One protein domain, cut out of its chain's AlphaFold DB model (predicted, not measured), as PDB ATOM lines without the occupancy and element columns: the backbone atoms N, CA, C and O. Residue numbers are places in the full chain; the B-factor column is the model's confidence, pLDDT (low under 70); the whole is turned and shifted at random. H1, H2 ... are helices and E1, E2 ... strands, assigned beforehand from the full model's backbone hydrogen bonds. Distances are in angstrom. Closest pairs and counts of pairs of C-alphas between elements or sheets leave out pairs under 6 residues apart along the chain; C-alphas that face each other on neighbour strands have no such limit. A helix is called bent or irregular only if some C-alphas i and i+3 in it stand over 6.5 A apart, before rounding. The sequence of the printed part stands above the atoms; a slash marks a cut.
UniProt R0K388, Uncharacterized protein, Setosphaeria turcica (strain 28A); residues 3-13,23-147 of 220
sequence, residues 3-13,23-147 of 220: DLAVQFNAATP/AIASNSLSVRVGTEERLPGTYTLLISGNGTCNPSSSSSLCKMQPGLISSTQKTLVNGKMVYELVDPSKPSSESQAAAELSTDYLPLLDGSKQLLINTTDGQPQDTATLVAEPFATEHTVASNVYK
ATOM      1  N   ASP A   3     -40.187 -21.323 -11.366       88.06
ATOM      2  CA  ASP A   3     -40.839 -22.401 -10.625       88.06
ATOM      3  C   ASP A   3     -42.032 -22.960 -11.414       88.06
ATOM      4  O   ASP A   3     -42.752 -22.211 -12.083       88.06
ATOM      5  N   LEU A   4     -42.228 -24.277 -11.349       90.38
ATOM      6  CA  LEU A   4     -43.305 -24.975 -12.049       90.38
ATOM      7  C   LEU A   4     -44.318 -25.510 -11.030       90.38
ATOM      8  O   LEU A   4     -44.023 -26.412 -10.248       90.38
ATOM      9  N   ALA A   5     -45.546 -24.998 -11.063       87.88
ATOM     10  CA  ALA A   5     -46.631 -25.583 -10.289       87.88
ATOM     11  C   ALA A   5     -47.135 -26.831 -11.013       87.88
ATOM     12  O   ALA A   5     -47.579 -26.738 -12.154       87.88
ATOM     13  N   VAL A   6     -47.078 -27.988 -10.353       85.88
ATOM     14  CA  VAL A   6     -47.567 -29.262 -10.899       85.88
ATOM     15  C   VAL A   6     -48.543 -29.897  -9.922       85.88
ATOM     16  O   VAL A   6     -48.243 -30.030  -8.734       85.88
ATOM     17  N   GLN A   7     -49.710 -30.287 -10.425       86.12
ATOM     18  CA  GLN A   7     -50.745 -30.994  -9.685       86.12
ATOM     19  C   GLN A   7     -51.096 -32.290 -10.410       86.12
ATOM     20  O   GLN A   7     -51.282 -32.314 -11.624       86.12
ATOM     21  N   PHE A   8     -51.220 -33.358  -9.635       84.06
ATOM     22  CA  PHE A   8     -51.624 -34.673 -10.102       84.06
ATOM     23  C   PHE A   8     -53.005 -34.996  -9.539       84.06
ATOM     24  O   PHE A   8     -53.151 -35.093  -8.320       84.06
ATOM     25  N   ASN A   9     -54.002 -35.170 -10.403       81.00
ATOM     26  CA  ASN A   9     -55.361 -35.523 -10.004       81.00
ATOM     27  C   ASN A   9     -55.733 -36.869 -10.631       81.00
ATOM     28  O   ASN A   9     -55.771 -37.005 -11.856       81.00
ATOM     29  N   ALA A  10     -56.005 -37.869  -9.798       69.00
ATOM     30  CA  ALA A  10     -56.536 -39.139 -10.278       69.00
ATOM     31  C   ALA A  10     -57.992 -38.933 -10.705       69.00
ATOM     32  O   ALA A  10     -58.751 -38.277  -9.984       69.00
ATOM     33  N   ALA A  11     -58.383 -39.487 -11.854       56.91
ATOM     34  CA  ALA A  11     -59.792 -39.549 -12.216       56.91
ATOM     35  C   ALA A  11     -60.504 -40.433 -11.182       56.91
ATOM     36  O   ALA A  11     -60.381 -41.655 -11.192       56.91
ATOM     37  N   THR A  12     -61.212 -39.814 -10.239       45.09
ATOM     38  CA  THR A  12     -62.171 -40.542  -9.409       45.09
ATOM     39  C   THR A  12     -63.473 -40.617 -10.198       45.09
ATOM     40  O   THR A  12     -63.922 -39.584 -10.703       45.09
ATOM     41  N   PRO A  13     -64.088 -41.805 -10.355       44.44
ATOM     42  CA  PRO A  13     -65.403 -41.895 -10.968       44.44
ATOM     43  C   PRO A  13     -66.378 -41.090 -10.106       44.44
ATOM     44  O   PRO A  13     -66.702 -41.476  -8.984       44.44
ATOM     45  N   ALA A  23     -66.305 -42.917 -18.707       38.56
ATOM     46  CA  ALA A  23     -65.267 -43.285 -17.770       38.56
ATOM     47  C   ALA A  23     -64.024 -43.612 -18.599       38.56
ATOM     48  O   ALA A  23     -63.914 -44.698 -19.168       38.56
ATOM     49  N   ILE A  24     -63.103 -42.654 -18.706       45.00
ATOM     50  CA  ILE A  24     -61.739 -42.944 -19.129       45.00
ATOM     51  C   ILE A  24     -61.276 -44.028 -18.160       45.00
ATOM     52  O   ILE A  24     -61.358 -43.835 -16.944       45.00
ATOM     53  N   ALA A  25     -60.911 -45.191 -18.701       43.91
ATOM     54  CA  ALA A  25     -60.517 -46.361 -17.931       43.91
ATOM     55  C   ALA A  25     -59.650 -45.937 -16.734       43.91
ATOM     56  O   ALA A  25     -58.694 -45.173 -16.878       43.91
ATOM     57  N   SER A  26     -60.057 -46.402 -15.557       54.66
ATOM     58  CA  SER A  26     -59.809 -45.888 -14.203       54.66
ATOM     59  C   SER A  26     -58.352 -45.862 -13.707       54.66
ATOM     60  O   SER A  26     -58.123 -45.813 -12.502       54.66
ATOM     61  N   ASN A  27     -57.366 -45.880 -14.605       68.25
ATOM     62  CA  ASN A  27     -55.937 -45.961 -14.299       68.25
ATOM     63  C   ASN A  27     -55.152 -44.769 -14.878       68.25
ATOM     64  O   ASN A  27     -53.984 -44.901 -15.249       68.25
ATOM     65  N   SER A  28     -55.783 -43.597 -14.993       75.44
ATOM     66  CA  SER A  28     -55.134 -42.376 -15.480       75.44
ATOM     67  C   SER A  28     -55.113 -41.262 -14.428       75.44
ATOM     68  O   SER A  28     -56.031 -41.057 -13.629       75.44
ATOM     69  N   LEU A  29     -53.998 -40.544 -14.425       81.38
ATOM     70  CA  LEU A  29     -53.686 -39.401 -13.592       81.38
ATOM     71  C   LEU A  29     -53.597 -38.186 -14.509       81.38
ATOM     72  O   LEU A  29     -52.688 -38.080 -15.334       81.38
ATOM     73  N   SER A  30     -54.538 -37.265 -14.359       86.00
ATOM     74  CA  SER A  30     -54.464 -35.969 -15.020       86.00
ATOM     75  C   SER A  30     -53.372 -35.118 -14.373       86.00
ATOM     76  O   SER A  30     -53.256 -35.031 -13.146       86.00
ATOM     77  N   VAL A  31     -52.542 -34.505 -15.207       88.00
ATOM     78  CA  VAL A  31     -51.453 -33.626 -14.797       88.00
ATOM     79  C   VAL A  31     -51.816 -32.209 -15.205       88.00
ATOM     80  O   VAL A  31     -51.968 -31.915 -16.390       88.00
ATOM     81  N   ARG A  32     -51.919 -31.328 -14.216       90.88
ATOM     82  CA  ARG A  32     -52.079 -29.887 -14.407       90.88
ATOM     83  C   ARG A  32     -50.753 -29.220 -14.132       90.88
ATOM     84  O   ARG A  32     -50.119 -29.516 -13.118       90.88
ATOM     85  N   VAL A  33     -50.328 -28.335 -15.020       92.00
ATOM     86  CA  VAL A  33     -49.056 -27.628 -14.876       92.00
ATOM     87  C   VAL A  33     -49.221 -26.154 -15.187       92.00
ATOM     88  O   VAL A  33     -50.038 -25.790 -16.020       92.00
ATOM     89  N   GLY A  34     -48.447 -25.295 -14.538       92.12
ATOM     90  CA  GLY A  34     -48.475 -23.868 -14.829       92.12
ATOM     91  C   GLY A  34     -47.302 -23.107 -14.237       92.12
ATOM     92  O   GLY A  34     -46.580 -23.606 -13.371       92.12
ATOM     93  N   THR A  35     -47.132 -21.880 -14.712       93.88
ATOM     94  CA  THR A  35     -46.061 -20.965 -14.302       93.88
ATOM     95  C   THR A  35     -46.636 -19.650 -13.788       93.88
ATOM     96  O   THR A  35     -47.709 -19.219 -14.202       93.88
ATOM     97  N   GLU A  36     -45.950 -18.986 -12.858       93.31
ATOM     98  CA  GLU A  36     -46.438 -17.725 -12.265       93.31
ATOM     99  C   GLU A  36     -46.528 -16.580 -13.286       93.31
ATOM    100  O   GLU A  36     -47.408 -15.709 -13.202       93.31
ATOM    101  N   GLU A  37     -45.632 -16.616 -14.268       92.75
ATOM    102  CA  GLU A  37     -45.576 -15.713 -15.409       92.75
ATOM    103  C   GLU A  37     -46.218 -16.355 -16.638       92.75
ATOM    104  O   GLU A  37     -46.158 -17.574 -16.831       92.75
ATOM    105  N   ARG A  38     -46.843 -15.517 -17.470       93.12
ATOM    106  CA  ARG A  38     -47.419 -15.953 -18.740       93.12
ATOM    107  C   ARG A  38     -46.290 -16.099 -19.742       93.12
ATOM    108  O   ARG A  38     -45.624 -15.116 -20.062       93.12
ATOM    109  N   LEU A  39     -46.105 -17.310 -20.244       92.88
ATOM    110  CA  LEU A  39     -44.998 -17.620 -21.135       92.88
ATOM    111  C   LEU A  39     -45.430 -17.488 -22.609       92.88
ATOM    112  O   LEU A  39     -46.422 -18.108 -23.004       92.88
ATOM    113  N   PRO A  40     -44.739 -16.671 -23.426       91.81
ATOM    114  CA  PRO A  40     -45.027 -16.556 -24.850       91.81
ATOM    115  C   PRO A  40     -44.312 -17.663 -25.635       91.81
ATOM    116  O   PRO A  40     -43.086 -17.648 -25.740       91.81
ATOM    117  N   GLY A  41     -45.073 -18.599 -26.207       91.94
ATOM    118  CA  GLY A  41     -44.519 -19.649 -27.060       91.94
ATOM    119  C   GLY A  41     -45.163 -21.018 -26.875       91.94
ATOM    120  O   GLY A  41     -46.261 -21.133 -26.321       91.94
ATOM    121  N   THR A  42     -44.440 -22.038 -27.336       91.88
ATOM    122  CA  THR A  42     -44.809 -23.454 -27.244       91.88
ATOM    123  C   THR A  42     -43.802 -24.192 -26.370       91.88
ATOM    124  O   THR A  42     -42.597 -23.936 -26.434       91.88
ATOM    125  N   TYR A  43     -44.298 -25.112 -25.548       92.12
ATOM    126  CA  TYR A  43     -43.517 -25.787 -24.525       92.12
ATOM    127  C   TYR A  43     -43.740 -27.294 -24.530       92.12
ATOM    128  O   TYR A  43     -44.817 -27.795 -24.857       92.12
ATOM    129  N   THR A  44     -42.717 -28.017 -24.091       91.75
ATOM    130  CA  THR A  44     -42.774 -29.457 -23.855       91.75
ATOM    131  C   THR A  44     -42.590 -29.734 -22.369       91.75
ATOM    132  O   THR A  44     -41.591 -29.329 -21.772       91.75
ATOM    133  N   LEU A  45     -43.549 -30.435 -21.765       92.00
ATOM    134  CA  LEU A  45     -43.457 -30.933 -20.395       92.00
ATOM    135  C   LEU A  45     -42.764 -32.296 -20.390       92.00
ATOM    136  O   LEU A  45     -43.188 -33.219 -21.088       92.00
ATOM    137  N   LEU A  46     -41.746 -32.436 -19.548       90.69
ATOM    138  CA  LEU A  46     -41.073 -33.695 -19.259       90.69
ATOM    139  C   LEU A  46     -41.250 -34.054 -17.788       90.69
ATOM    140  O   LEU A  46     -41.035 -33.221 -16.908       90.69
ATOM    141  N   ILE A  47     -41.596 -35.309 -17.517       89.62
ATOM    142  CA  ILE A  47     -41.671 -35.864 -16.164       89.62
ATOM    143  C   ILE A  47     -40.795 -37.106 -16.130       89.62
ATOM    144  O   ILE A  47     -41.081 -38.077 -16.834       89.62
ATOM    145  N   SER A  48     -39.744 -37.087 -15.314       88.75
ATOM    146  CA  SER A  48     -38.882 -38.245 -15.087       88.75
ATOM    147  C   SER A  48     -39.090 -38.832 -13.700       88.75
ATOM    148  O   SER A  48     -39.040 -38.117 -12.703       88.75
ATOM    149  N   GLY A  49     -39.347 -40.136 -13.637       84.31
ATOM    150  CA  GLY A  49     -39.513 -40.864 -12.384       84.31
ATOM    151  C   GLY A  49     -38.181 -41.120 -11.679       84.31
ATOM    152  O   GLY A  49     -37.108 -41.061 -12.281       84.31
ATOM    153  N   ASN A  50     -38.253 -41.471 -10.397       77.81
ATOM    154  CA  ASN A  50     -37.105 -41.890  -9.584       77.81
ATOM    155  C   ASN A  50     -36.719 -43.370  -9.826       77.81
ATOM    156  O   ASN A  50     -36.311 -44.097  -8.926       77.81
ATOM    157  N   GLY A  51     -36.913 -43.843 -11.057       75.12
ATOM    158  CA  GLY A  51     -36.758 -45.230 -11.475       75.12
ATOM    159  C   GLY A  51     -37.062 -45.384 -12.962       75.12
ATOM    160  O   GLY A  51     -37.245 -44.398 -13.677       75.12
ATOM    161  N   THR A  52     -37.108 -46.621 -13.442       76.19
ATOM    162  CA  THR A  52     -37.387 -46.906 -14.852       76.19
ATOM    163  C   THR A  52     -38.889 -46.844 -15.109       76.19
ATOM    164  O   THR A  52     -39.639 -47.683 -14.617       76.19
ATOM    165  N   CYS A  53     -39.330 -45.859 -15.891       76.75
ATOM    166  CA  CYS A  53     -40.749 -45.699 -16.210       76.75
ATOM    167  C   CYS A  53     -41.215 -46.653 -17.316       76.75
ATOM    168  O   CYS A  53     -42.402 -46.888 -17.465       76.75
ATOM    169  N   ASN A  54     -40.305 -47.231 -18.095       69.44
ATOM    170  CA  ASN A  54     -40.647 -48.265 -19.064       69.44
ATOM    171  C   ASN A  54     -39.666 -49.427 -18.909       69.44
ATOM    172  O   ASN A  54     -38.520 -49.262 -19.291       69.44
ATOM    173  N   PRO A  55     -40.065 -50.605 -18.409       60.12
ATOM    174  CA  PRO A  55     -39.133 -51.705 -18.144       60.12
ATOM    175  C   PRO A  55     -38.385 -52.202 -19.394       60.12
ATOM    176  O   PRO A  55     -37.318 -52.797 -19.269       60.12
ATOM    177  N   SER A  56     -38.905 -51.940 -20.598       60.47
ATOM    178  CA  SER A  56     -38.273 -52.294 -21.875       60.47
ATOM    179  C   SER A  56     -37.251 -51.263 -22.370       60.47
ATOM    180  O   SER A  56     -36.560 -51.512 -23.354       60.47
ATOM    181  N   SER A  57     -37.135 -50.110 -21.709       62.22
ATOM    182  CA  SER A  57     -36.147 -49.073 -22.020       62.22
ATOM    183  C   SER A  57     -35.484 -48.606 -20.728       62.22
ATOM    184  O   SER A  57     -36.167 -48.333 -19.758       62.22
ATOM    185  N   SER A  58     -34.175 -48.392 -20.671       62.00
ATOM    186  CA  SER A  58     -33.522 -47.835 -19.469       62.00
ATOM    187  C   SER A  58     -33.890 -46.363 -19.171       62.00
ATOM    188  O   SER A  58     -33.209 -45.690 -18.399       62.00
ATOM    189  N   SER A  59     -34.965 -45.849 -19.773       74.44
ATOM    190  CA  SER A  59     -35.426 -44.477 -19.640       74.44
ATOM    191  C   SER A  59     -36.152 -44.248 -18.315       74.44
ATOM    192  O   SER A  59     -37.110 -44.942 -17.960       74.44
ATOM    193  N   SER A  60     -35.720 -43.209 -17.607       83.12
ATOM    194  CA  SER A  60     -36.440 -42.641 -16.469       83.12
ATOM    195  C   SER A  60     -37.529 -41.655 -16.895       83.12
ATOM    196  O   SER A  60     -38.195 -41.085 -16.038       83.12
ATOM    197  N   LEU A  61     -37.731 -41.423 -18.199       86.50
ATOM    198  CA  LEU A  61     -38.770 -40.528 -18.700       86.50
ATOM    199  C   LEU A  61     -40.140 -41.215 -18.628       86.50
ATOM    200  O   LEU A  61     -40.430 -42.132 -19.391       86.50
ATOM    201  N   CYS A  62     -40.985 -40.745 -17.716       85.56
ATOM    202  CA  CYS A  62     -42.345 -41.245 -17.508       85.56
ATOM    203  C   CYS A  62     -43.345 -40.600 -18.470       85.56
ATOM    204  O   CYS A  62     -44.281 -41.253 -18.930       85.56
ATOM    205  N   LYS A  63     -43.166 -39.311 -18.774       87.19
ATOM    206  CA  LYS A  63     -44.034 -38.589 -19.707       87.19
ATOM    207  C   LYS A  63     -43.266 -37.515 -20.452       87.19
ATOM    208  O   LYS A  63     -42.497 -36.767 -19.853       87.19
ATOM    209  N   MET A  64     -43.566 -37.410 -21.741       88.69
ATOM    210  CA  MET A  64     -43.293 -36.241 -22.561       88.69
ATOM    211  C   MET A  64     -44.613 -35.764 -23.157       88.69
ATOM    212  O   MET A  64     -45.333 -36.557 -23.761       88.69
ATOM    213  N   GLN A  65     -44.925 -34.487 -22.975       89.94
ATOM    214  CA  GLN A  65     -46.088 -33.848 -23.570       89.94
ATOM    215  C   GLN A  65     -45.641 -32.590 -24.321       89.94
ATOM    216  O   GLN A  65     -45.329 -31.588 -23.675       89.94
ATOM    217  N   PRO A  66     -45.573 -32.639 -25.659       89.81
ATOM    218  CA  PRO A  66     -45.247 -31.479 -26.474       89.81
ATOM    219  C   PRO A  66     -46.460 -30.579 -26.720       89.81
ATOM    220  O   PRO A  66     -47.600 -30.965 -26.454       89.81
ATOM    221  N   GLY A  67     -46.203 -29.401 -27.292       88.75
ATOM    222  CA  GLY A  67     -47.248 -28.554 -27.870       88.75
ATOM    223  C   GLY A  67     -48.053 -27.734 -26.863       88.75
ATOM    224  O   GLY A  67     -49.114 -27.227 -27.210       88.75
ATOM    225  N   LEU A  68     -47.578 -27.598 -25.626       91.69
ATOM    226  CA  LEU A  68     -48.289 -26.862 -24.589       91.69
ATOM    227  C   LEU A  68     -48.117 -25.354 -24.764       91.69
ATOM    228  O   LEU A  68     -47.024 -24.881 -25.063       91.69
ATOM    229  N   ILE A  69     -49.173 -24.592 -24.498       92.38
ATOM    230  CA  ILE A  69     -49.147 -23.125 -24.517       92.38
ATOM    231  C   ILE A  69     -49.615 -22.560 -23.180       92.38
ATOM    232  O   ILE A  69     -50.437 -23.159 -22.490       92.38
ATOM    233  N   SER A  70     -49.106 -21.387 -22.806       92.31
ATOM    234  CA  SER A  70     -49.552 -20.702 -21.592       92.31
ATOM    235  C   SER A  70     -50.945 -20.106 -21.798       92.31
ATOM    236  O   SER A  70     -51.181 -19.346 -22.743       92.31
ATOM    237  N   SER A  71     -51.872 -20.442 -20.905       90.44
ATOM    238  CA  SER A  71     -53.214 -19.868 -20.883       90.44
ATOM    239  C   SER A  71     -53.190 -18.351 -20.672       90.44
ATOM    240  O   SER A  71     -52.211 -17.742 -20.234       90.44
ATOM    241  N   THR A  72     -54.302 -17.705 -21.010       88.75
ATOM    242  CA  THR A  72     -54.459 -16.252 -20.877       88.75
ATOM    243  C   THR A  72     -54.865 -15.820 -19.470       88.75
ATOM    244  O   THR A  72     -54.670 -14.658 -19.117       88.75
ATOM    245  N   GLN A  73     -55.421 -16.734 -18.671       88.94
ATOM    246  CA  GLN A  73     -55.973 -16.458 -17.348       88.94
ATOM    247  C   GLN A  73     -55.206 -17.219 -16.272       88.94
ATOM    248  O   GLN A  73     -54.744 -18.336 -16.492       88.94
ATOM    249  N   LYS A  74     -55.095 -16.616 -15.086       90.25
ATOM    250  CA  LYS A  74     -54.528 -17.307 -13.929       90.25
ATOM    251  C   LYS A  74     -55.558 -18.241 -13.307       90.25
ATOM    252  O   LYS A  74     -56.721 -17.880 -13.155       90.25
ATOM    253  N   THR A  75     -55.093 -19.396 -12.864       89.38
ATOM    254  CA  THR A  75     -55.878 -20.409 -12.162       89.38
ATOM    255  C   THR A  75     -55.074 -20.992 -11.008       89.38
ATOM    256  O   THR A  75     -53.854 -20.822 -10.927       89.38
ATOM    257  N   LEU A  76     -55.765 -21.650 -10.083       86.81
ATOM    258  CA  LEU A  76     -55.139 -22.276  -8.930       86.81
ATOM    259  C   LEU A  76     -54.670 -23.691  -9.300       86.81
ATOM    260  O   LEU A  76     -55.484 -24.579  -9.573       86.81
ATOM    261  N   VAL A  77     -53.356 -23.907  -9.270       86.75
ATOM    262  CA  VAL A  77     -52.717 -25.220  -9.453       86.75
ATOM    263  C   VAL A  77     -51.819 -25.479  -8.250       86.75
ATOM    264  O   VAL A  77     -50.946 -24.675  -7.937       86.75
ATOM    265  N   ASN A  78     -52.053 -26.591  -7.548       85.12
ATOM    266  CA  ASN A  78     -51.289 -26.985  -6.355       85.12
ATOM    267  C   ASN A  78     -51.112 -25.845  -5.318       85.12
ATOM    268  O   ASN A  78     -50.024 -25.620  -4.792       85.12
ATOM    269  N   GLY A  79     -52.177 -25.070  -5.074       85.25
ATOM    270  CA  GLY A  79     -52.166 -23.951  -4.122       85.25
ATOM    271  C   GLY A  79     -51.471 -22.670  -4.607       85.25
ATOM    272  O   GLY A  79     -51.355 -21.729  -3.825       85.25
ATOM    273  N   LYS A  80     -51.036 -22.596  -5.873       87.00
ATOM    274  CA  LYS A  80     -50.412 -21.407  -6.475       87.00
ATOM    275  C   LYS A  80     -51.257 -20.836  -7.609       87.00
ATOM    276  O   LYS A  80     -51.822 -21.586  -8.401       87.00
ATOM    277  N   MET A  81     -51.321 -19.506  -7.699       91.06
ATOM    278  CA  MET A  81     -51.980 -18.802  -8.803       91.06
ATOM    279  C   MET A  81     -51.032 -18.696  -9.999       91.06
ATOM    280  O   MET A  81     -50.102 -17.889  -9.983       91.06
ATOM    281  N   VAL A  82     -51.287 -19.485 -11.038       91.94
ATOM    282  CA  VAL A  82     -50.405 -19.646 -12.202       91.94
ATOM    283  C   VAL A  82     -51.168 -19.516 -13.515       91.94
ATOM    284  O   VAL A  82     -52.376 -19.725 -13.556       91.94
ATOM    285  N   TYR A  83     -50.463 -19.195 -14.593       91.62
ATOM    286  CA  TYR A  83     -50.949 -19.414 -15.949       91.62
ATOM    287  C   TYR A  83     -50.766 -20.894 -16.278       91.62
ATOM    288  O   TYR A  83     -49.645 -21.375 -16.452       91.62
ATOM    289  N   GLU A  84     -51.876 -21.626 -16.295       91.88
ATOM    290  CA  GLU A  84     -51.887 -23.051 -16.619       91.88
ATOM    291  C   GLU A  84     -51.446 -23.269 -18.066       91.88
ATOM    292  O   GLU A  84     -51.755 -22.463 -18.946       91.88
ATOM    293  N   LEU A  85     -50.691 -24.335 -18.299       92.12
ATOM    294  CA  LEU A  85     -50.292 -24.766 -19.625       92.12
ATOM    295  C   LEU A  85     -51.350 -25.718 -20.159       92.12
ATOM    296  O   LEU A  85     -51.703 -26.697 -19.502       92.12
ATOM    297  N   VAL A  86     -51.828 -25.426 -21.357       90.75
ATOM    298  CA  VAL A  86     -52.932 -26.139 -21.991       90.75
ATOM    299  C   VAL A  86     -52.497 -26.688 -23.338       90.75
ATOM    300  O   VAL A  86     -51.633 -26.118 -24.007       90.75
ATOM    301  N   ASP A  87     -53.108 -27.800 -23.730       87.62
ATOM    302  CA  ASP A  87     -52.988 -28.329 -25.082       87.62
ATOM    303  C   ASP A  87     -53.989 -27.584 -25.986       87.62
ATOM    304  O   ASP A  87     -55.201 -27.700 -25.764       87.62
ATOM    305  N   PRO A  88     -53.526 -26.805 -26.985       83.12
ATOM    306  CA  PRO A  88     -54.407 -26.045 -27.867       83.12
ATOM    307  C   PRO A  88     -55.252 -26.936 -28.784       83.12
ATOM    308  O   PRO A  88     -56.227 -26.455 -29.357       83.12
ATOM    309  N   SER A  89     -54.889 -28.213 -28.949       80.69
ATOM    310  CA  SER A  89     -55.644 -29.165 -29.767       80.69
ATOM    311  C   SER A  89     -56.864 -29.749 -29.047       80.69
ATOM    312  O   SER A  89     -57.743 -30.313 -29.698       80.69
ATOM    313  N   LYS A  90     -56.951 -29.589 -27.719       73.62
ATOM    314  CA  LYS A  90     -58.080 -30.070 -26.917       73.62
ATOM    315  C   LYS A  90     -59.121 -28.964 -26.716       73.62
ATOM    316  O   LYS A  90     -58.751 -27.835 -26.381       73.62
ATOM    317  N   PRO A  91     -60.427 -29.261 -26.863       56.97
ATOM    318  CA  PRO A  91     -61.475 -28.284 -26.593       56.97
ATOM    319  C   PRO A  91     -61.412 -27.824 -25.131       56.97
ATOM    320  O   PRO A  91     -61.102 -28.600 -24.227       56.97
ATOM    321  N   SER A  92     -61.717 -26.550 -24.878       57.94
ATOM    322  CA  SER A  92     -61.589 -25.913 -23.556       57.94
ATOM    323  C   SER A  92     -62.393 -26.599 -22.442       57.94
ATOM    324  O   SER A  92     -62.037 -26.471 -21.273       57.94
ATOM    325  N   SER A  93     -63.435 -27.359 -22.790       50.72
ATOM    326  CA  SER A  93     -64.222 -28.189 -21.870       50.72
ATOM    327  C   SER A  93     -63.486 -29.438 -21.364       50.72
ATOM    328  O   SER A  93     -63.824 -29.940 -20.298       50.72
ATOM    329  N   GLU A  94     -62.480 -29.923 -22.095       51.84
ATOM    330  CA  GLU A  94     -61.674 -31.116 -21.769       51.84
ATOM    331  C   GLU A  94     -60.224 -30.763 -21.382       51.84
ATOM    332  O   GLU A  94     -59.507 -31.570 -20.792       51.84
ATOM    333  N   SER A  95     -59.788 -29.535 -21.680       54.03
ATOM    334  CA  SER A  95     -58.405 -29.041 -21.562       54.03
ATOM    335  C   SER A  95     -57.944 -28.743 -20.122       54.03
ATOM    336  O   SER A  95     -57.035 -27.952 -19.890       54.03
ATOM    337  N   GLN A  96     -58.556 -29.371 -19.113       65.88
ATOM    338  CA  GLN A  96     -58.132 -29.181 -17.720       65.88
ATOM    339  C   GLN A  96     -56.811 -29.884 -17.406       65.88
ATOM    340  O   GLN A  96     -56.183 -29.556 -16.408       65.88
ATOM    341  N   ALA A  97     -56.395 -30.854 -18.224       75.12
ATOM    342  CA  ALA A  97     -55.154 -31.591 -18.043       75.12
ATOM    343  C   ALA A  97     -54.162 -31.256 -19.160       75.12
ATOM    344  O   ALA A  97     -54.433 -31.494 -20.337       75.12
ATOM    345  N   ALA A  98     -52.980 -30.784 -18.776       79.19
ATOM    346  CA  ALA A  98     -51.862 -30.620 -19.693       79.19
ATOM    347  C   ALA A  98     -51.392 -31.979 -20.224       79.19
ATOM    348  O   ALA A  98     -51.055 -32.106 -21.392       79.19
ATOM    349  N   ALA A  99     -51.384 -33.008 -19.375       85.19
ATOM    350  CA  ALA A  99     -50.974 -34.356 -19.744       85.19
ATOM    351  C   ALA A  99     -51.757 -35.414 -18.961       85.19
ATOM    352  O   ALA A  99     -52.283 -35.148 -17.884       85.19
ATOM    353  N   GLU A 100     -51.774 -36.639 -19.476       85.56
ATOM    354  CA  GLU A 100     -52.275 -37.820 -18.767       85.56
ATOM    355  C   GLU A 100     -51.142 -38.818 -18.546       85.56
ATOM    356  O   GLU A 100     -50.323 -39.063 -19.442       85.56
ATOM    357  N   LEU A 101     -51.091 -39.385 -17.348       83.75
ATOM    358  CA  LEU A 101     -50.068 -40.316 -16.894       83.75
ATOM    359  C   LEU A 101     -50.743 -41.590 -16.356       83.75
ATOM    360  O   LEU A 101     -51.798 -41.490 -15.743       83.75
ATOM    361  N   SER A 102     -50.159 -42.779 -16.549       82.75
ATOM    362  CA  SER A 102     -50.692 -43.992 -15.899       82.75
ATOM    363  C   SER A 102     -50.577 -43.878 -14.376       82.75
ATOM    364  O   SER A 102     -49.558 -43.412 -13.856       82.75
ATOM    365  N   THR A 103     -51.589 -44.353 -13.650       81.00
ATOM    366  CA  THR A 103     -51.529 -44.493 -12.189       81.00
ATOM    367  C   THR A 103     -50.426 -45.447 -11.734       81.00
ATOM    368  O   THR A 103     -49.941 -45.308 -10.615       81.00
ATOM    369  N   ASP A 104     -49.960 -46.350 -12.603       80.44
ATOM    370  CA  ASP A 104     -48.846 -47.269 -12.313       80.44
ATOM    371  C   ASP A 104     -47.533 -46.525 -12.035       80.44
ATOM    372  O   ASP A 104     -46.640 -47.043 -11.366       80.44
ATOM    373  N   TYR A 105     -47.419 -45.281 -12.512       78.88
ATOM    374  CA  TYR A 105     -46.252 -44.440 -12.279       78.88
ATOM    375  C   TYR A 105     -46.293 -43.699 -10.941       78.88
ATOM    376  O   TYR A 105     -45.267 -43.155 -10.542       78.88
ATOM    377  N   LEU A 106     -47.419 -43.700 -10.210       79.00
ATOM    378  CA  LEU A 106     -47.550 -43.013  -8.915       79.00
ATOM    379  C   LEU A 106     -46.421 -43.337  -7.917       79.00
ATOM    380  O   LEU A 106     -45.900 -42.390  -7.322       79.00
ATOM    381  N   PRO A 107     -45.987 -44.604  -7.739       80.75
ATOM    382  CA  PRO A 107     -44.881 -44.930  -6.840       80.75
ATOM    383  C   PRO A 107     -43.534 -44.356  -7.301       80.75
ATOM    384  O   PRO A 107     -42.657 -44.111  -6.479       80.75
ATOM    385  N   LEU A 108     -43.369 -44.124  -8.607       81.62
ATOM    386  CA  LEU A 108     -42.142 -43.597  -9.212       81.62
ATOM    387  C   LEU A 108     -42.092 -42.065  -9.218       81.62
ATOM    388  O   LEU A 108     -41.047 -41.488  -9.527       81.62
ATOM    389  N   LEU A 109     -43.209 -41.397  -8.909       83.50
ATOM    390  CA  LEU A 109     -43.275 -39.940  -8.916       83.50
ATOM    391  C   LEU A 109     -42.573 -39.308  -7.715       83.50
ATOM    392  O   LEU A 109     -42.203 -38.141  -7.807       83.50
ATOM    393  N   ASP A 110     -42.377 -40.019  -6.604       84.31
ATOM    394  CA  ASP A 110     -41.702 -39.456  -5.428       84.31
ATOM    395  C   ASP A 110     -40.230 -39.127  -5.733       84.31
ATOM    396  O   ASP A 110     -39.445 -39.999  -6.110       84.31
ATOM    397  N   GLY A 111     -39.861 -37.847  -5.632       81.94
ATOM    398  CA  GLY A 111     -38.565 -37.336  -6.087       81.94
ATOM    399  C   GLY A 111     -38.433 -37.150  -7.607       81.94
ATOM    400  O   GLY A 111     -37.333 -36.861  -8.082       81.94
ATOM    401  N   SER A 112     -39.520 -37.293  -8.377       86.56
ATOM    402  CA  SER A 112     -39.512 -37.079  -9.832       86.56
ATOM    403  C   SER A 112     -39.125 -35.652 -10.199       86.56
ATOM    404  O   SER A 112     -39.543 -34.693  -9.541       86.56
ATOM    405  N   LYS A 113     -38.357 -35.499 -11.283       89.19
ATOM    406  CA  LYS A 113     -38.037 -34.184 -11.850       89.19
ATOM    407  C   LYS A 113     -39.045 -33.839 -12.933       89.19
ATOM    408  O   LYS A 113     -39.363 -34.652 -13.797       89.19
ATOM    409  N   GLN A 114     -39.525 -32.607 -12.887       91.12
ATOM    410  CA  GLN A 114     -40.501 -32.063 -13.819       91.12
ATOM    411  C   GLN A 114     -39.866 -30.857 -14.482       91.12
ATOM    412  O   GLN A 114     -39.454 -29.927 -13.789       91.12
ATOM    413  N   LEU A 115     -39.748 -30.888 -15.802       91.81
ATOM    414  CA  LEU A 115     -39.097 -29.840 -16.579       91.81
ATOM    415  C   LEU A 115     -40.067 -29.314 -17.625       91.81
ATOM    416  O   LEU A 115     -40.772 -30.086 -18.275       91.81
ATOM    417  N   LEU A 116     -40.070 -28.000 -17.798       92.88
ATOM    418  CA  LEU A 116     -40.768 -27.324 -18.876       92.88
ATOM    419  C   LEU A 116     -39.736 -26.734 -19.833       92.88
ATOM    420  O   LEU A 116     -38.991 -25.828 -19.457       92.88
ATOM    421  N   ILE A 117     -39.703 -27.245 -21.060       92.12
ATOM    422  CA  ILE A 117     -38.733 -26.864 -22.089       92.12
ATOM    423  C   ILE A 117     -39.408 -25.958 -23.116       92.12
ATOM    424  O   ILE A 117     -40.486 -26.284 -23.605       92.12
ATOM    425  N   ASN A 118     -38.775 -24.835 -23.455       92.44
ATOM    426  CA  ASN A 118     -39.195 -23.970 -24.553       92.44
ATOM    427  C   ASN A 118     -38.839 -24.605 -25.902       92.44
ATOM    428  O   ASN A 118     -37.664 -24.800 -26.208       92.44
ATOM    429  N   THR A 119     -39.861 -24.889 -26.706       89.62
ATOM    430  CA  THR A 119     -39.754 -25.508 -28.035       89.62
ATOM    431  C   THR A 119     -40.317 -24.613 -29.141       89.62
ATOM    432  O   THR A 119     -40.604 -25.084 -30.240       89.62
ATOM    433  N   THR A 120     -40.454 -23.310 -28.871       88.00
ATOM    434  CA  THR A 120     -41.004 -22.318 -29.813       88.00
ATOM    435  C   THR A 120     -40.231 -22.269 -31.130       88.00
ATOM    436  O   THR A 120     -40.844 -22.236 -32.192       88.00
ATOM    437  N   ASP A 121     -38.899 -22.339 -31.068       82.31
ATOM    438  CA  ASP A 121     -38.021 -22.267 -32.246       82.31
ATOM    439  C   ASP A 121     -37.847 -23.623 -32.960       82.31
ATOM    440  O   ASP A 121     -37.028 -23.765 -33.868       82.31
ATOM    441  N   GLY A 122     -38.629 -24.628 -32.557       70.88
ATOM    442  CA  GLY A 122     -38.599 -25.983 -33.094       70.88
ATOM    443  C   GLY A 122     -38.336 -27.028 -32.014       70.88
ATOM    444  O   GLY A 122     -37.546 -26.832 -31.089       70.88
ATOM    445  N   GLN A 123     -39.004 -28.174 -32.141       70.56
ATOM    446  CA  GLN A 123     -38.800 -29.317 -31.260       70.56
ATOM    447  C   GLN A 123     -37.816 -30.307 -31.907       70.56
ATOM    448  O   GLN A 123     -38.029 -30.704 -33.057       70.56
ATOM    449  N   PRO A 124     -36.767 -30.753 -31.192       65.56
ATOM    450  CA  PRO A 124     -35.955 -31.878 -31.633       65.56
ATOM    451  C   PRO A 124     -36.834 -33.109 -31.893       65.56
ATOM    452  O   PRO A 124     -37.693 -33.453 -31.081       65.56
ATOM    453  N   GLN A 125     -36.616 -33.772 -33.032       65.44
ATOM    454  CA  GLN A 125     -37.388 -34.950 -33.459       65.44
ATOM    455  C   GLN A 125     -37.187 -36.154 -32.522       65.44
ATOM    456  O   GLN A 125     -38.036 -37.041 -32.473       65.44
ATOM    457  N   ASP A 126     -36.082 -36.182 -31.769       72.56
ATOM    458  CA  ASP A 126     -35.744 -37.270 -30.858       72.56
ATOM    459  C   ASP A 126     -35.861 -36.849 -29.382       72.56
ATOM    460  O   ASP A 126     -35.283 -35.861 -28.915       72.56
ATOM    461  N   THR A 127     -36.577 -37.668 -28.613       70.12
ATOM    462  CA  THR A 127     -36.627 -37.617 -27.147       70.12
ATOM    463  C   THR A 127     -35.247 -37.579 -26.497       70.12
ATOM    464  O   THR A 127     -35.060 -36.844 -25.529       70.12
ATOM    465  N   ALA A 128     -34.264 -38.316 -27.026       71.81
ATOM    466  CA  ALA A 128     -32.923 -38.328 -26.455       71.81
ATOM    467  C   ALA A 128     -32.259 -36.953 -26.582       71.81
ATOM    468  O   ALA A 128     -31.635 -36.491 -25.633       71.81
ATOM    469  N   THR A 129     -32.466 -36.253 -27.703       73.38
ATOM    470  CA  THR A 129     -31.945 -34.890 -27.902       73.38
ATOM    471  C   THR A 129     -32.639 -33.832 -27.045       73.38
ATOM    472  O   THR A 129     -31.999 -32.862 -26.658       73.38
ATOM    473  N   LEU A 130     -33.913 -34.032 -26.691       73.94
ATOM    474  CA  LEU A 130     -34.652 -33.138 -25.788       73.94
ATOM    475  C   LEU A 130     -34.149 -33.200 -24.343       73.94
ATOM    476  O   LEU A 130     -34.167 -32.193 -23.639       73.94
ATOM    477  N   VAL A 131     -33.750 -34.391 -23.896       74.50
ATOM    478  CA  VAL A 131     -33.275 -34.638 -22.524       74.50
ATOM    479  C   VAL A 131     -31.747 -34.525 -22.433       74.50
ATOM    480  O   VAL A 131     -31.201 -34.409 -21.336       74.50
ATOM    481  N   ALA A 132     -31.047 -34.548 -23.569       74.38
ATOM    482  CA  ALA A 132     -29.604 -34.391 -23.624       74.38
ATOM    483  C   ALA A 132     -29.168 -32.967 -23.263       74.38
ATOM    484  O   ALA A 132     -29.786 -31.961 -23.620       74.38
ATOM    485  N   GLU A 133     -28.027 -32.898 -22.588       70.00
ATOM    486  CA  GLU A 133     -27.286 -31.657 -22.418       70.00
ATOM    487  C   GLU A 133     -26.569 -31.284 -23.727       70.00
ATOM    488  O   GLU A 133     -26.105 -32.180 -24.441       70.00
ATOM    489  N   PRO A 134     -26.435 -29.984 -24.053       73.00
ATOM    490  CA  PRO A 134     -26.824 -28.819 -23.246       73.00
ATOM    491  C   PRO A 134     -28.273 -28.348 -23.463       73.00
ATOM    492  O   PRO A 134     -28.732 -27.441 -22.770       73.00
ATOM    493  N   PHE A 135     -28.996 -28.950 -24.415       78.06
ATOM    494  CA  PHE A 135     -30.302 -28.466 -24.868       78.06
ATOM    495  C   PHE A 135     -31.306 -28.353 -23.718       78.06
ATOM    496  O   PHE A 135     -31.942 -27.312 -23.547       78.06
ATOM    497  N   ALA A 136     -31.403 -29.390 -22.881       76.88
ATOM    498  CA  ALA A 136     -32.291 -29.378 -21.726       76.88
ATOM    499  C   ALA A 136     -31.985 -28.199 -20.783       76.88
ATOM    500  O   ALA A 136     -32.903 -27.483 -20.388       76.88
ATOM    501  N   THR A 137     -30.717 -27.935 -20.454       77.12
ATOM    502  CA  THR A 137     -30.348 -26.824 -19.560       77.12
ATOM    503  C   THR A 137     -30.603 -25.454 -20.185       77.12
ATOM    504  O   THR A 137     -31.074 -24.550 -19.494       77.12
ATOM    505  N   GLU A 138     -30.321 -25.284 -21.475       84.81
ATOM    506  CA  GLU A 138     -30.472 -23.997 -22.162       84.81
ATOM    507  C   GLU A 138     -31.938 -23.629 -22.412       84.81
ATOM    508  O   GLU A 138     -32.311 -22.460 -22.297       84.81
ATOM    509  N   HIS A 139     -32.785 -24.621 -22.689       86.69
ATOM    510  CA  HIS A 139     -34.183 -24.404 -23.053       86.69
ATOM    511  C   HIS A 139     -35.169 -24.606 -21.896       86.69
ATOM    512  O   HIS A 139     -36.363 -24.344 -22.067       86.69
ATOM    513  N   THR A 140     -34.726 -25.037 -20.708       89.62
ATOM    514  CA  THR A 140     -35.643 -25.178 -19.567       89.62
ATOM    515  C   THR A 140     -36.033 -23.817 -18.992       89.62
ATOM    516  O   THR A 140     -35.222 -23.082 -18.425       89.62
ATOM    517  N   VAL A 141     -37.328 -23.515 -19.060       92.56
ATOM    518  CA  VAL A 141     -37.910 -22.266 -18.553       92.56
ATOM    519  C   VAL A 141     -38.405 -22.395 -17.118       92.56
ATOM    520  O   VAL A 141     -38.297 -21.437 -16.352       92.56
ATOM    521  N   ALA A 142     -38.883 -23.575 -16.722       92.00
ATOM    522  CA  ALA A 142     -39.352 -23.841 -15.370       92.00
ATOM    523  C   ALA A 142     -39.113 -25.298 -14.968       92.00
ATOM    524  O   ALA A 142     -39.050 -26.188 -15.818       92.00
ATOM    525  N   SER A 143     -38.979 -25.545 -13.668       91.69
ATOM    526  CA  SER A 143     -38.759 -26.893 -13.145       91.69
ATOM    527  C   SER A 143     -39.353 -27.082 -11.761       91.69
ATOM    528  O   SER A 143     -39.516 -26.114 -11.026       91.69
ATOM    529  N   ASN A 144     -39.618 -28.334 -11.403       90.81
ATOM    530  CA  ASN A 144     -40.052 -28.733 -10.073       90.81
ATOM    531  C   ASN A 144     -39.541 -30.142  -9.734       90.81
ATOM    532  O   ASN A 144     -39.184 -30.924 -10.619       90.81
ATOM    533  N   VAL A 145     -39.512 -30.467  -8.443       88.00
ATOM    534  CA  VAL A 145     -39.252 -31.818  -7.939       88.00
ATOM    535  C   VAL A 145     -40.432 -32.238  -7.073       88.00
ATOM    536  O   VAL A 145     -40.705 -31.621  -6.040       88.00
ATOM    537  N   TYR A 146     -41.156 -33.278  -7.486       84.25
ATOM    538  CA  TYR A 146     -42.337 -33.726  -6.751       84.25
ATOM    539  C   TYR A 146     -41.948 -34.364  -5.429       84.25
ATOM    540  O   TYR A 146     -41.087 -35.240  -5.409       84.25
ATOM    541  N   LYS A 147     -42.622 -33.946  -4.347       74.44
ATOM    542  CA  LYS A 147     -42.420 -34.469  -2.989       74.44
ATOM    543  C   LYS A 147     -40.937 -34.703  -2.702       74.44
ATOM    544  O   LYS A 147     -40.513 -35.809  -2.406       74.44
TER     545      LYS A 147
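AT A GLANCE: This is residues 3 to 13 and 23 to 147 of the 220 residues of an uncharacterized protein of Setosphaeria turcica (strain 28A) (UniProt R0K388). What shape do these atoms make? The strands wrap round into a small, strongly twisted barrel, nearly closed where E1 comes close to E8. E5 and the bent E4 extend it at one end, H1 lies at the other, and H2 and H3 sit outside it near E3 and E7. What is it made of? The printed part has 136 residues with eight named strands and three named helices: along the chain E1 to E6 come first, then H1, then E7, then H2 and H3, and E8 comes last; the class is mixed, and the strands form one branched sheet of antiparallel pairs, in which E2 has three neighbours. How large is it? It is compact, with a radius of gyration of the C-alphas of 14.3 A and spans of 40 by 39 by 27 A.

IN THESE COORDINATES: Where do the first strands run? E1, residues 3 to 10, begins with C-alpha 3 at (-40.839, -22.401, -10.625) and is 22.9 A long; E2, residues 28 to 35, is 23.3 A long; E3, residues 42 to 48, is 20.0 A long. E4, residues 61 to 77, bends by 140 degrees at residue 74. What follows? E5 is residues 80 to 86, E6 99 to 102, H1 103 to 108, E7 113 to 118, H2 127 to 131, H3 135 to 139 and E8 140 to 145, where C-alpha 145 is at (-39.252, -31.818, -7.939). H1 is irregular, with C-alphas 104 and 107 7.2 A apart.

HOW THE PARTS SIT: Which strands are neighbours? E1 lies on one side of E2 (N 7 and O 32, 2.8 A), with E5 (N 83 and O 35, 2.8 A) and E6 (N 29 and O 101, 2.7 A) on the other side. E3, E4 and E5 are a meander, each the antiparallel neighbour of the one before, and with E2, antiparallel neighbour of E5, a Greek key; N 45 and O 65 are 2.9 A apart, N 71 and O 84 2.8 A. E7 is the antiparallel neighbour of E3, with N 46 and O 115 2.8 A apart, and on its other side of E8, with N 116 and O 142 2.9 A apart. What of E1 and E8? Their closest C-alphas, Leu 4 and Ser 143, are 5.1 A apart. Where are the helices? H1, H2 and H3 are on the sheet at heights of 7.7, 9.0 and 5.3 A; H1 and H3 lie over none of its strands, H2 only just over E3, with 3 of its C-alphas. In H2 and H3 every O i to N i+4 pair is within hydrogen-bond range; in H1 0 of 2 are, with 2 of 3 O i to N i+3 pairs.

THE WHOLE: Which C-alphas are farthest apart? Those of Pro 13 and Pro 134, 42.5 A. Is anything missing? Residues 14 to 22 are not printed, and C-alphas 13 and 23 are 6.9 A apart. Which links are long? E3 to E4 and E5 to E6. Where is confidence low? pLDDT is under 70 in 22 residues: 10 to 13, 23 to 27, 54 to 58, 91 to 96 and 124 to 125.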